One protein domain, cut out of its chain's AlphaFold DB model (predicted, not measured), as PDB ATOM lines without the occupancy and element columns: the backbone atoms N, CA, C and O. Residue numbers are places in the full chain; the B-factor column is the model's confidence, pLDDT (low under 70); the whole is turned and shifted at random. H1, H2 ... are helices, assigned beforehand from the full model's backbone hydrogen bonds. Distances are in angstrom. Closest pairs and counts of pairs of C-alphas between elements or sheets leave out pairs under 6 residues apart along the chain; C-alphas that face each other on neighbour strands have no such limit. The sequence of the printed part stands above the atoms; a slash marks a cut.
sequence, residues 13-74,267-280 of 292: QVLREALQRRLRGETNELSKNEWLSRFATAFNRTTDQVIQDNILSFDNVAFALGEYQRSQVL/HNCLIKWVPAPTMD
ATOM      1  N   GLN A  13     -33.269 -34.964 -11.580       88.62
ATOM      2  CA  GLN A  13     -33.056 -34.182 -12.795       88.62
ATOM      3  C   GLN A  13     -33.568 -32.746 -12.635       88.62
ATOM      4  O   GLN A  13     -32.823 -31.806 -12.906       88.62
ATOM      5  N   VAL A  14     -34.776 -32.578 -12.091       88.50
ATOM      6  CA  VAL A  14     -35.372 -31.260 -11.814       88.50
ATOM      7  C   VAL A  14     -34.484 -30.452 -10.865       88.50
ATOM      8  O   VAL A  14     -34.207 -29.280 -11.112       88.50
ATOM      9  N   LEU A  15     -33.944 -31.093  -9.823       87.50
ATOM     10  CA  LEU A  15     -33.009 -30.453  -8.890       87.50
ATOM     11  C   LEU A  15     -31.716 -29.972  -9.569       87.50
ATOM     12  O   LEU A  15     -31.225 -28.879  -9.279       87.50
ATOM     13  N   ARG A  16     -31.149 -30.780 -10.472       90.00
ATOM     14  CA  ARG A  16     -29.931 -30.428 -11.220       90.00
ATOM     15  C   ARG A  16     -30.174 -29.265 -12.173       90.00
ATOM     16  O   ARG A  16     -29.316 -28.393 -12.289       90.00
ATOM     17  N   GLU A  17     -31.321 -29.249 -12.841       89.38
ATOM     18  CA  GLU A  17     -31.726 -28.161 -13.732       89.38
ATOM     19  C   GLU A  17     -31.956 -26.867 -12.949       89.38
ATOM     20  O   GLU A  17     -31.409 -25.830 -13.319       89.38
ATOM     21  N   ALA A  18     -32.669 -26.923 -11.821       88.69
ATOM     22  CA  ALA A  18     -32.875 -25.767 -10.951       88.69
ATOM     23  C   ALA A  18     -31.546 -25.153 -10.479       88.69
ATOM     24  O   ALA A  18     -31.365 -23.936 -10.553       88.69
ATOM     25  N   LEU A  19     -30.579 -25.988 -10.074       89.00
ATOM     26  CA  LEU A  19     -29.240 -25.525  -9.699       89.00
ATOM     27  C   LEU A  19     -28.537 -24.804 -10.860       89.00
ATOM     28  O   LEU A  19     -27.976 -23.729 -10.655       89.00
ATOM     29  N   GLN A  20     -28.581 -25.363 -12.072       91.56
ATOM     30  CA  GLN A  20     -27.963 -24.739 -13.249       91.56
ATOM     31  C   GLN A  20     -28.588 -23.378 -13.555       91.56
ATOM     32  O   GLN A  20     -27.862 -22.400 -13.734       91.56
ATOM     33  N   ARG A  21     -29.922 -23.295 -13.557       91.19
ATOM     34  CA  ARG A  21     -30.659 -22.049 -13.810       91.19
ATOM     35  C   ARG A  21     -30.321 -20.972 -12.781       91.19
ATOM     36  O   ARG A  21     -30.069 -19.825 -13.154       91.19
ATOM     37  N   ARG A  22     -30.236 -21.344 -11.498       91.44
ATOM     38  CA  ARG A  22     -29.811 -20.442 -10.416       91.44
ATOM     39  C   ARG A  22     -28.405 -19.899 -10.658       91.44
ATOM     40  O   ARG A  22     -28.212 -18.685 -10.644       91.44
ATOM     41  N   LEU A  23     -27.436 -20.770 -10.948       92.31
ATOM     42  CA  LEU A  23     -26.050 -20.361 -11.211       92.31
ATOM     43  C   LEU A  23     -25.918 -19.516 -12.492       92.31
ATOM     44  O   LEU A  23     -25.077 -18.625 -12.545       92.31
ATOM     45  N   ARG A  24     -26.773 -19.724 -13.502       92.00
ATOM     46  CA  ARG A  24     -26.828 -18.902 -14.731       92.00
ATOM     47  C   ARG A  24     -27.480 -17.533 -14.533       92.00
ATOM     48  O   ARG A  24     -27.423 -16.706 -15.434       92.00
ATOM     49  N   GLY A  25     -28.091 -17.289 -13.373       90.38
ATOM     50  CA  GLY A  25     -28.813 -16.048 -13.089       90.38
ATOM     51  C   GLY A  25     -30.231 -16.014 -13.661       90.38
ATOM     52  O   GLY A  25     -30.862 -14.964 -13.657       90.38
ATOM     53  N   GLU A  26     -30.772 -17.146 -14.109       92.06
ATOM     54  CA  GLU A  26     -32.112 -17.221 -14.709       92.06
ATOM     55  C   GLU A  26     -33.244 -17.154 -13.671       92.06
ATOM     56  O   GLU A  26     -34.409 -16.989 -14.035       92.06
ATOM     57  N   THR A  27     -32.927 -17.318 -12.381       90.06
ATOM     58  CA  THR A  27     -33.908 -17.313 -11.283       90.06
ATOM     59  C   THR A  27     -33.952 -15.995 -10.507       90.06
ATOM     60  O   THR A  27     -34.905 -15.770  -9.768       90.06
ATOM     61  N   ASN A  28     -32.954 -15.114 -10.669       87.19
ATOM     62  CA  ASN A  28     -32.765 -13.891  -9.867       87.19
ATOM     63  C   ASN A  28     -32.706 -14.120  -8.336       87.19
ATOM     64  O   ASN A  28     -32.938 -13.197  -7.562       87.19
ATOM     65  N   GLU A  29     -32.381 -15.335  -7.879       88.44
ATOM     66  CA  GLU A  29     -32.307 -15.677  -6.445       88.44
ATOM     67  C   GLU A  29     -31.017 -15.206  -5.756       88.44
ATOM     68  O   GLU A  29     -30.925 -15.220  -4.530       88.44
ATOM     69  N   LEU A  30     -29.995 -14.839  -6.530       89.19
ATOM     70  CA  LEU A  30     -28.684 -14.434  -6.028       89.19
ATOM     71  C   LEU A  30     -28.521 -12.915  -6.167       89.19
ATOM     72  O   LEU A  30     -28.631 -12.381  -7.268       89.19
ATOM     73  N   SER A  31     -28.237 -12.219  -5.058       89.81
ATOM     74  CA  SER A  31     -28.056 -10.752  -5.042       89.81
ATOM     75  C   SER A  31     -26.810 -10.290  -5.807       89.81
ATOM     76  O   SER A  31     -26.764  -9.182  -6.338       89.81
ATOM     77  N   LYS A  32     -25.814 -11.170  -5.881       92.56
ATOM     78  CA  LYS A  32     -24.614 -11.096  -6.707       92.56
ATOM     79  C   LYS A  32     -24.510 -12.432  -7.437       92.56
ATOM     80  O   LYS A  32     -24.802 -13.456  -6.839       92.56
ATOM     81  N   ASN A  33     -24.129 -12.458  -8.712       94.06
ATOM     82  CA  ASN A  33     -23.889 -13.724  -9.407       94.06
ATOM     83  C   ASN A  33     -22.763 -13.589 -10.433       94.06
ATOM     84  O   ASN A  33     -22.950 -13.058 -11.526       94.06
ATOM     85  N   GLU A  34     -21.592 -14.106 -10.077       95.00
ATOM     86  CA  GLU A  34     -20.401 -14.108 -10.928       95.00
ATOM     87  C   GLU A  34     -20.081 -15.495 -11.512       95.00
ATOM     88  O   GLU A  34     -19.029 -15.675 -12.134       95.00
ATOM     89  N   TRP A  35     -20.954 -16.493 -11.339       94.56
ATOM     90  CA  TRP A  35     -20.657 -17.882 -11.702       94.56
ATOM     91  C   TRP A  35     -20.428 -18.081 -13.202       94.56
ATOM     92  O   TRP A  35     -19.496 -18.791 -13.575       94.56
ATOM     93  N   LEU A  36     -21.187 -17.402 -14.070       93.94
ATOM     94  CA  LEU A  36     -20.957 -17.443 -15.523       93.94
ATOM     95  C   LEU A  36     -19.543 -16.974 -15.901       93.94
ATOM     96  O   LEU A  36     -18.858 -17.641 -16.673       93.94
ATOM     97  N   SER A  37     -19.085 -15.859 -15.324       94.62
ATOM     98  CA  SER A  37     -17.739 -15.309 -15.559       94.62
ATOM     99  C   SER A  37     -16.639 -16.226 -15.010       94.62
ATOM    100  O   SER A  37     -15.606 -16.451 -15.651       94.62
ATOM    101  N   ARG A  38     -16.873 -16.828 -13.840       94.81
ATOM    102  CA  ARG A  38     -15.935 -17.773 -13.220       94.81
ATOM    103  C   ARG A  38     -15.797 -19.053 -14.035       94.81
ATOM    104  O   ARG A  38     -14.677 -19.506 -14.247       94.81
ATOM    105  N   PHE A  39     -16.899 -19.591 -14.557       96.12
ATOM    106  CA  PHE A  39     -16.862 -20.742 -15.461       96.12
ATOM    107  C   PHE A  39     -16.220 -20.395 -16.804       96.12
ATOM    108  O   PHE A  39     -15.423 -21.180 -17.309       96.12
ATOM    109  N   ALA A  40     -16.489 -19.210 -17.353       96.06
ATOM    110  CA  ALA A  40     -15.814 -18.729 -18.557       96.06
ATOM    111  C   ALA A  40     -14.286 -18.724 -18.362       96.06
ATOM    112  O   ALA A  40     -13.548 -19.297 -19.162       96.06
ATOM    113  N   THR A  41     -13.821 -18.197 -17.228       95.62
ATOM    114  CA  THR A  41     -12.397 -18.189 -16.864       95.62
ATOM    115  C   THR A  41     -11.835 -19.604 -16.678       95.62
ATOM    116  O   THR A  41     -10.830 -19.948 -17.295       95.62
ATOM    117  N   ALA A  42     -12.488 -20.447 -15.871       94.69
ATOM    118  CA  ALA A  42     -12.000 -21.789 -15.538       94.69
ATOM    119  C   ALA A  42     -11.936 -22.735 -16.750       94.69
ATOM    120  O   ALA A  42     -11.021 -23.548 -16.851       94.69
ATOM    121  N   PHE A  43     -12.884 -22.617 -17.683       95.75
ATOM    122  CA  PHE A  43     -12.962 -23.463 -18.878       95.75
ATOM    123  C   PHE A  43     -12.330 -22.817 -20.119       95.75
ATOM    124  O   PHE A  43     -12.411 -23.383 -21.212       95.75
ATOM    125  N   ASN A  44     -11.687 -21.652 -19.968       96.81
ATOM    126  CA  ASN A  44     -11.092 -20.876 -21.057       96.81
ATOM    127  C   ASN A  44     -12.092 -20.645 -22.210       96.81
ATOM    128  O   ASN A  44     -11.922 -21.127 -23.336       96.81
ATOM    129  N   ARG A  45     -13.199 -19.977 -21.883       97.19
ATOM    130  CA  ARG A  45     -14.328 -19.636 -22.761       97.19
ATOM    131  C   ARG A  45     -14.758 -18.190 -22.528       97.19
ATOM    132  O   ARG A  45     -14.399 -17.583 -21.524       97.19
ATOM    133  N   THR A  46     -15.557 -17.639 -23.435       96.38
ATOM    134  CA  THR A  46     -16.339 -16.422 -23.166       96.38
ATOM    135  C   THR A  46     -17.630 -16.767 -22.420       96.38
ATOM    136  O   THR A  46     -18.071 -17.916 -22.419       96.38
ATOM    137  N   THR A  47     -18.279 -15.781 -21.799       93.94
ATOM    138  CA  THR A  47     -19.594 -15.979 -21.158       93.94
ATOM    139  C   THR A  47     -20.657 -16.451 -22.148       93.94
ATOM    140  O   THR A  47     -21.460 -17.316 -21.810       93.94
ATOM    141  N   ASP A  48     -20.622 -15.951 -23.385       94.12
ATOM    142  CA  ASP A  48     -21.550 -16.370 -24.439       94.12
ATOM    143  C   ASP A  48     -21.349 -17.844 -24.797       94.12
ATOM    144  O   ASP A  48     -22.322 -18.587 -24.898       94.12
ATOM    145  N   GLN A  49     -20.094 -18.293 -24.906       95.12
ATOM    146  CA  GLN A  49     -19.770 -19.704 -25.121       95.12
ATOM    147  C   GLN A  49     -20.204 -20.574 -23.938       95.12
ATOM    148  O   GLN A  49     -20.699 -21.676 -24.140       95.12
ATOM    149  N   VAL A  50     -20.084 -20.086 -22.697       94.06
ATOM    150  CA  VAL A  50     -20.566 -20.827 -21.520       94.06
ATOM    151  C   VAL A  50     -22.069 -21.102 -21.598       94.06
ATOM    152  O   VAL A  50     -22.503 -22.186 -21.205       94.06
ATOM    153  N   ILE A  51     -22.851 -20.149 -22.108       90.44
ATOM    154  CA  ILE A  51     -24.299 -20.295 -22.291       90.44
ATOM    155  C   ILE A  51     -24.605 -21.183 -23.503       90.44
ATOM    156  O   ILE A  51     -25.341 -22.158 -23.368       90.44
ATOM    157  N   GLN A  52     -24.031 -20.866 -24.668       93.25
ATOM    158  CA  GLN A  52     -24.303 -21.554 -25.939       93.25
ATOM    159  C   GLN A  52     -23.900 -23.031 -25.900       93.25
ATOM    160  O   GLN A  52     -24.674 -23.886 -26.324       93.25
ATOM    161  N   ASP A  53     -22.732 -23.327 -25.330       94.88
ATOM    162  CA  ASP A  53     -22.186 -24.684 -25.249       94.88
ATOM    163  C   ASP A  53     -22.591 -25.396 -23.948       94.88
ATOM    164  O   ASP A  53     -22.101 -26.486 -23.653       94.88
ATOM    165  N   ASN A  54     -23.477 -24.789 -23.147       92.38
ATOM    166  CA  ASN A  54     -23.984 -25.363 -21.902       92.38
ATOM    167  C   ASN A  54     -22.857 -25.739 -20.907       92.38
ATOM    168  O   ASN A  54     -22.952 -26.743 -20.202       92.38
ATOM    169  N   ILE A  55     -21.779 -24.945 -20.834       95.12
ATOM    170  CA  ILE A  55     -20.595 -25.235 -20.000       95.12
ATOM    171  C   ILE A  55     -20.920 -25.155 -18.510       95.12
ATOM    172  O   ILE A  55     -20.394 -25.949 -17.737       95.12
ATOM    173  N   LEU A  56     -21.800 -24.248 -18.083       94.62
ATOM    174  CA  LEU A  56     -22.295 -24.211 -16.702       94.62
ATOM    175  C   LEU A  56     -23.374 -25.295 -16.503       94.62
ATOM    176  O   LEU A  56     -24.546 -24.991 -16.279       94.62
ATOM    177  N   SER A  57     -22.995 -26.561 -16.674       93.19
ATOM    178  CA  SER A  57     -23.836 -27.752 -16.500       93.19
ATOM    179  C   SER A  57     -23.598 -28.411 -15.142       93.19
ATOM    180  O   SER A  57     -22.595 -28.153 -14.478       93.19
ATOM    181  N   PHE A  58     -24.500 -29.308 -14.731       92.38
ATOM    182  CA  PHE A  58     -24.299 -30.110 -13.520       92.38
ATOM    183  C   PHE A  58     -22.989 -30.911 -13.568       92.38
ATOM    184  O   PHE A  58     -22.259 -30.930 -12.582       92.38
ATOM    185  N   ASP A  59     -22.665 -31.509 -14.715       93.44
ATOM    186  CA  ASP A  59     -21.457 -32.324 -14.877       93.44
ATOM    187  C   ASP A  59     -20.187 -31.486 -14.723       93.44
ATOM    188  O   ASP A  59     -19.259 -31.896 -14.031       93.44
ATOM    189  N   ASN A  60     -20.159 -30.275 -15.284       96.00
ATOM    190  CA  ASN A  60     -19.010 -29.381 -15.144       96.00
ATOM    191  C   ASN A  60     -18.916 -28.743 -13.751       96.00
ATOM    192  O   ASN A  60     -17.810 -28.489 -13.276       96.00
ATOM    193  N   VAL A  61     -20.043 -28.528 -13.064       94.56
ATOM    194  CA  VAL A  61     -20.045 -28.163 -11.638       94.56
ATOM    195  C   VAL A  61     -19.452 -29.300 -10.802       94.56
ATOM    196  O   VAL A  61     -18.569 -29.058  -9.981       94.56
ATOM    197  N   ALA A  62     -19.881 -30.543 -11.033       94.75
ATOM    198  CA  ALA A  62     -19.331 -31.718 -10.361       94.75
ATOM    199  C   ALA A  62     -17.838 -31.914 -10.683       94.75
ATOM    200  O   ALA A  62     -17.052 -32.214  -9.785       94.75
ATOM    201  N   PHE A  63     -17.431 -31.682 -11.932       95.88
ATOM    202  CA  PHE A  63     -16.034 -31.720 -12.357       95.88
ATOM    203  C   PHE A  63     -15.187 -30.676 -11.619       95.88
ATOM    204  O   PHE A  63     -14.168 -31.037 -11.035       95.88
ATOM    205  N   ALA A  64     -15.632 -29.415 -11.572       94.62
ATOM    206  CA  ALA A  64     -14.923 -28.339 -10.878       94.62
ATOM    207  C   ALA A  64     -14.786 -28.607  -9.367       94.62
ATOM    208  O   ALA A  64     -13.710 -28.413  -8.800       94.62
ATOM    209  N   LEU A  65     -15.845 -29.111  -8.723       94.06
ATOM    210  CA  LEU A  65     -15.792 -29.556  -7.324       94.06
ATOM    211  C   LEU A  65     -14.803 -30.714  -7.136       94.06
ATOM    212  O   LEU A  65     -14.035 -30.713  -6.177       94.06
ATOM    213  N   GLY A  66     -14.786 -31.668  -8.068       96.62
ATOM    214  CA  GLY A  66     -13.846 -32.784  -8.056       96.62
ATOM    215  C   GLY A  66     -12.387 -32.344  -8.196       96.62
ATOM    216  O   GLY A  66     -11.533 -32.870  -7.489       96.62
ATOM    217  N   GLU A  67     -12.087 -31.372  -9.061       95.31
ATOM    218  CA  GLU A  67     -10.739 -30.789  -9.182       95.31
ATOM    219  C   GLU A  67     -10.318 -30.074  -7.894       95.31
ATOM    220  O   GLU A  67      -9.204 -30.272  -7.405       95.31
ATOM    221  N   TYR A  68     -11.228 -29.313  -7.280       93.69
ATOM    222  CA  TYR A  68     -10.978 -28.689  -5.982       93.69
ATOM    223  C   TYR A  68     -10.655 -29.730  -4.899       93.69
ATOM    224  O   TYR A  68      -9.647 -29.590  -4.204       93.69
ATOM    225  N   GLN A  69     -11.442 -30.804  -4.798       94.25
ATOM    226  CA  GLN A  69     -11.203 -31.899  -3.849       94.25
ATOM    227  C   GLN A  69      -9.877 -32.627  -4.122       94.25
ATOM    228  O   GLN A  69      -9.115 -32.867  -3.190       94.25
ATOM    229  N   ARG A  70      -9.552 -32.920  -5.392       94.12
ATOM    230  CA  ARG A  70      -8.276 -33.551  -5.790       94.12
ATOM    231  C   ARG A  70      -7.058 -32.679  -5.500       94.12
ATOM    232  O   ARG A  70      -5.971 -33.208  -5.293       94.12
ATOM    233  N   SER A  71      -7.227 -31.358  -5.493       93.25
ATOM    234  CA  SER A  71      -6.126 -30.435  -5.222       93.25
ATOM    235  C   SER A  71      -5.678 -30.435  -3.755       93.25
ATOM    236  O   SER A  71      -4.545 -30.043  -3.481       93.25
ATOM    237  N   GLN A  72      -6.529 -30.875  -2.819       91.94
ATOM    238  CA  GLN A  72      -6.261 -30.888  -1.374       91.94
ATOM    239  C   GLN A  72      -5.439 -32.107  -0.944       91.94
ATOM    240  O   GLN A  72      -5.898 -32.983  -0.217       91.94
ATOM    241  N   VAL A  73      -4.189 -32.159  -1.403       91.19
ATOM    242  CA  VAL A  73      -3.249 -33.229  -1.051       91.19
ATOM    243  C   VAL A  73      -2.521 -32.867   0.247       91.19
ATOM    244  O   VAL A  73      -1.586 -32.067   0.236       91.19
ATOM    245  N   LEU A  74      -2.976 -33.450   1.359       93.06
ATOM    246  CA  LEU A  74      -2.490 -33.219   2.729       93.06
ATOM    247  C   LEU A  74      -2.038 -34.549   3.350       93.06
ATOM    248  O   LEU A  74      -2.718 -35.105   4.211       93.06
ATOM    249  N   HIS A 267      -2.920 -22.178   9.013       89.00
ATOM    250  CA  HIS A 267      -3.783 -21.305   8.231       89.00
ATOM    251  C   HIS A 267      -3.134 -20.873   6.908       89.00
ATOM    252  O   HIS A 267      -3.793 -20.910   5.870       89.00
ATOM    253  N   ASN A 268      -1.842 -20.530   6.909       90.94
ATOM    254  CA  ASN A 268      -1.142 -20.097   5.695       90.94
ATOM    255  C   ASN A 268      -1.023 -21.225   4.671       90.94
ATOM    256  O   ASN A 268      -0.952 -20.970   3.470       90.94
ATOM    257  N   CYS A 269      -1.005 -22.472   5.133       92.44
ATOM    258  CA  CYS A 269      -0.982 -23.618   4.247       92.44
ATOM    259  C   CYS A 269      -2.372 -23.902   3.658       92.44
ATOM    260  O   CYS A 269      -2.488 -24.170   2.458       92.44
ATOM    261  N   LEU A 270      -3.431 -23.776   4.467       90.81
ATOM    262  CA  LEU A 270      -4.811 -24.007   4.031       90.81
ATOM    263  C   LEU A 270      -5.404 -22.868   3.190       90.81
ATOM    264  O   LEU A 270      -6.299 -23.122   2.382       90.81
ATOM    265  N   ILE A 271      -4.901 -21.632   3.318       89.25
ATOM    266  CA  ILE A 271      -5.501 -20.434   2.700       89.25
ATOM    267  C   ILE A 271      -5.641 -20.531   1.176       89.25
ATOM    268  O   ILE A 271      -6.535 -19.924   0.601       89.25
ATOM    269  N   LYS A 272      -4.818 -21.345   0.503       89.56
ATOM    270  CA  LYS A 272      -4.928 -21.570  -0.950       89.56
ATOM    271  C   LYS A 272      -6.218 -22.285  -1.377       89.56
ATOM    272  O   LYS A 272      -6.566 -22.228  -2.554       89.56
ATOM    273  N   TRP A 273      -6.916 -22.944  -0.451       90.50
ATOM    274  CA  TRP A 273      -8.215 -23.584  -0.683       90.50
ATOM    275  C   TRP A 273      -9.382 -22.832  -0.040       90.50
ATOM    276  O   TRP A 273     -10.536 -23.152  -0.305       90.50
ATOM    277  N   VAL A 274      -9.104 -21.813   0.772       87.75
ATOM    278  CA  VAL A 274     -10.133 -20.991   1.407       87.75
ATOM    279  C   VAL A 274     -10.337 -19.734   0.556       87.75
ATOM    280  O   VAL A 274      -9.429 -18.908   0.460       87.75
ATOM    281  N   PRO A 275     -11.501 -19.556  -0.093       86.38
ATOM    282  CA  PRO A 275     -11.753 -18.358  -0.883       86.38
ATOM    283  C   PRO A 275     -11.750 -17.113   0.014       86.38
ATOM    284  O   PRO A 275     -12.412 -17.075   1.050       86.38
ATOM    285  N   ALA A 276     -11.023 -16.074  -0.400       86.75
ATOM    286  CA  ALA A 276     -11.053 -14.784   0.285       86.75
ATOM    287  C   ALA A 276     -12.444 -14.126   0.153       86.75
ATOM    288  O   ALA A 276     -13.139 -14.384  -0.831       86.75
ATOM    289  N   PRO A 277     -12.838 -13.196   1.046       85.44
ATOM    290  CA  PRO A 277     -14.113 -12.478   0.924       85.44
ATOM    291  C   PRO A 277     -14.302 -11.765  -0.425       85.44
ATOM    292  O   PRO A 277     -15.405 -11.685  -0.955       85.44
ATOM    293  N   THR A 278     -13.214 -11.298  -1.043       86.12
ATOM    294  CA  THR A 278     -13.235 -10.696  -2.389       86.12
ATOM    295  C   THR A 278     -13.529 -11.704  -3.502       86.12
ATOM    296  O   THR A 278     -13.905 -11.313  -4.606       86.12
ATOM    297  N   MET A 279     -13.373 -12.999  -3.228       87.44
ATOM    298  CA  MET A 279     -13.660 -14.099  -4.143       87.44
ATOM    299  C   MET A 279     -15.086 -14.636  -3.997       87.44
ATOM    300  O   MET A 279     -15.417 -15.567  -4.731       87.44
ATOM    301  N   ASP A 280     -15.920 -14.063  -3.123       90.06
ATOM    302  CA  ASP A 280     -17.323 -14.449  -2.974       90.06
ATOM    303  C   ASP A 280     -18.091 -14.177  -4.276       90.06
ATOM    304  O   ASP A 280     -18.268 -13.030  -4.689       90.06
TER     305      ASP A 280
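This is residues 13 to 74 and 267 to 280 of the 292 residues of an uncharacterized protein of Pseudoalteromonas xiamenensis (UniProt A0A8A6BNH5). This is an open arrangement of helices: one long helix, H4, starts beside H1 and runs away from it, while two short helices, H2 and H3, pack crosswise on each other apart from H4. A separate stretch, residues 267 to 280, begins with H5, which touches no helix. The 76 printed residues hold five named helices, in the order H1, H2, H3, H4, H5, and no named strand; the class is all helix. The whole is only just loose, close to compact, with a radius of gyration of the C-alphas of 13.8 A and spans of 37 by 26 by 25 A.

H4, residues 58 to 71, touches H1, residues 13 to 23, with residue 58 alone. Their closest C-alphas, those of Arg 16 and Phe 58, are 6.1 A apart, and their lines are only just about perpendicular, at 72 degrees. H2, residues 35 to 42, is close to H1 but not clearly touching: the closest C-alphas, those of Leu 23 and Trp 35, are 6.0 A apart. H2 touches H3, residues 47 to 52, about perpendicular at 81 degrees; the closest C-alphas, those of Ala 40 and Thr 47, are 5.3 A apart. H2 and H4 are apart, as are H3 and H4. H5, residues 267 to 270, is apart from H4. In H1, H2, H3 and H4 every O i to N i+4 pair is within hydrogen-bond range; H5 is too short for such a pair.

H4 is 20.0 A long, from C-alpha 58 at (-24.299, -30.110, -13.520) to C-alpha 71 at (-6.126, -30.435, -5.222). H1, 15.6 A, begins at C-alpha 13 at (-33.056, -34.182, -12.795). H2 measures 10.2 A, H3 8.7 A and H5 5.1 A.

The farthest C-alphas, those of Val 14 and Asn 268, are 40.0 A apart. Residues 75 to 266 are not printed; C-alphas 74 and 267 are 13.2 A apart across this cut. The link H1 to H2 is long. No printed residue is under 70 in pLDDT.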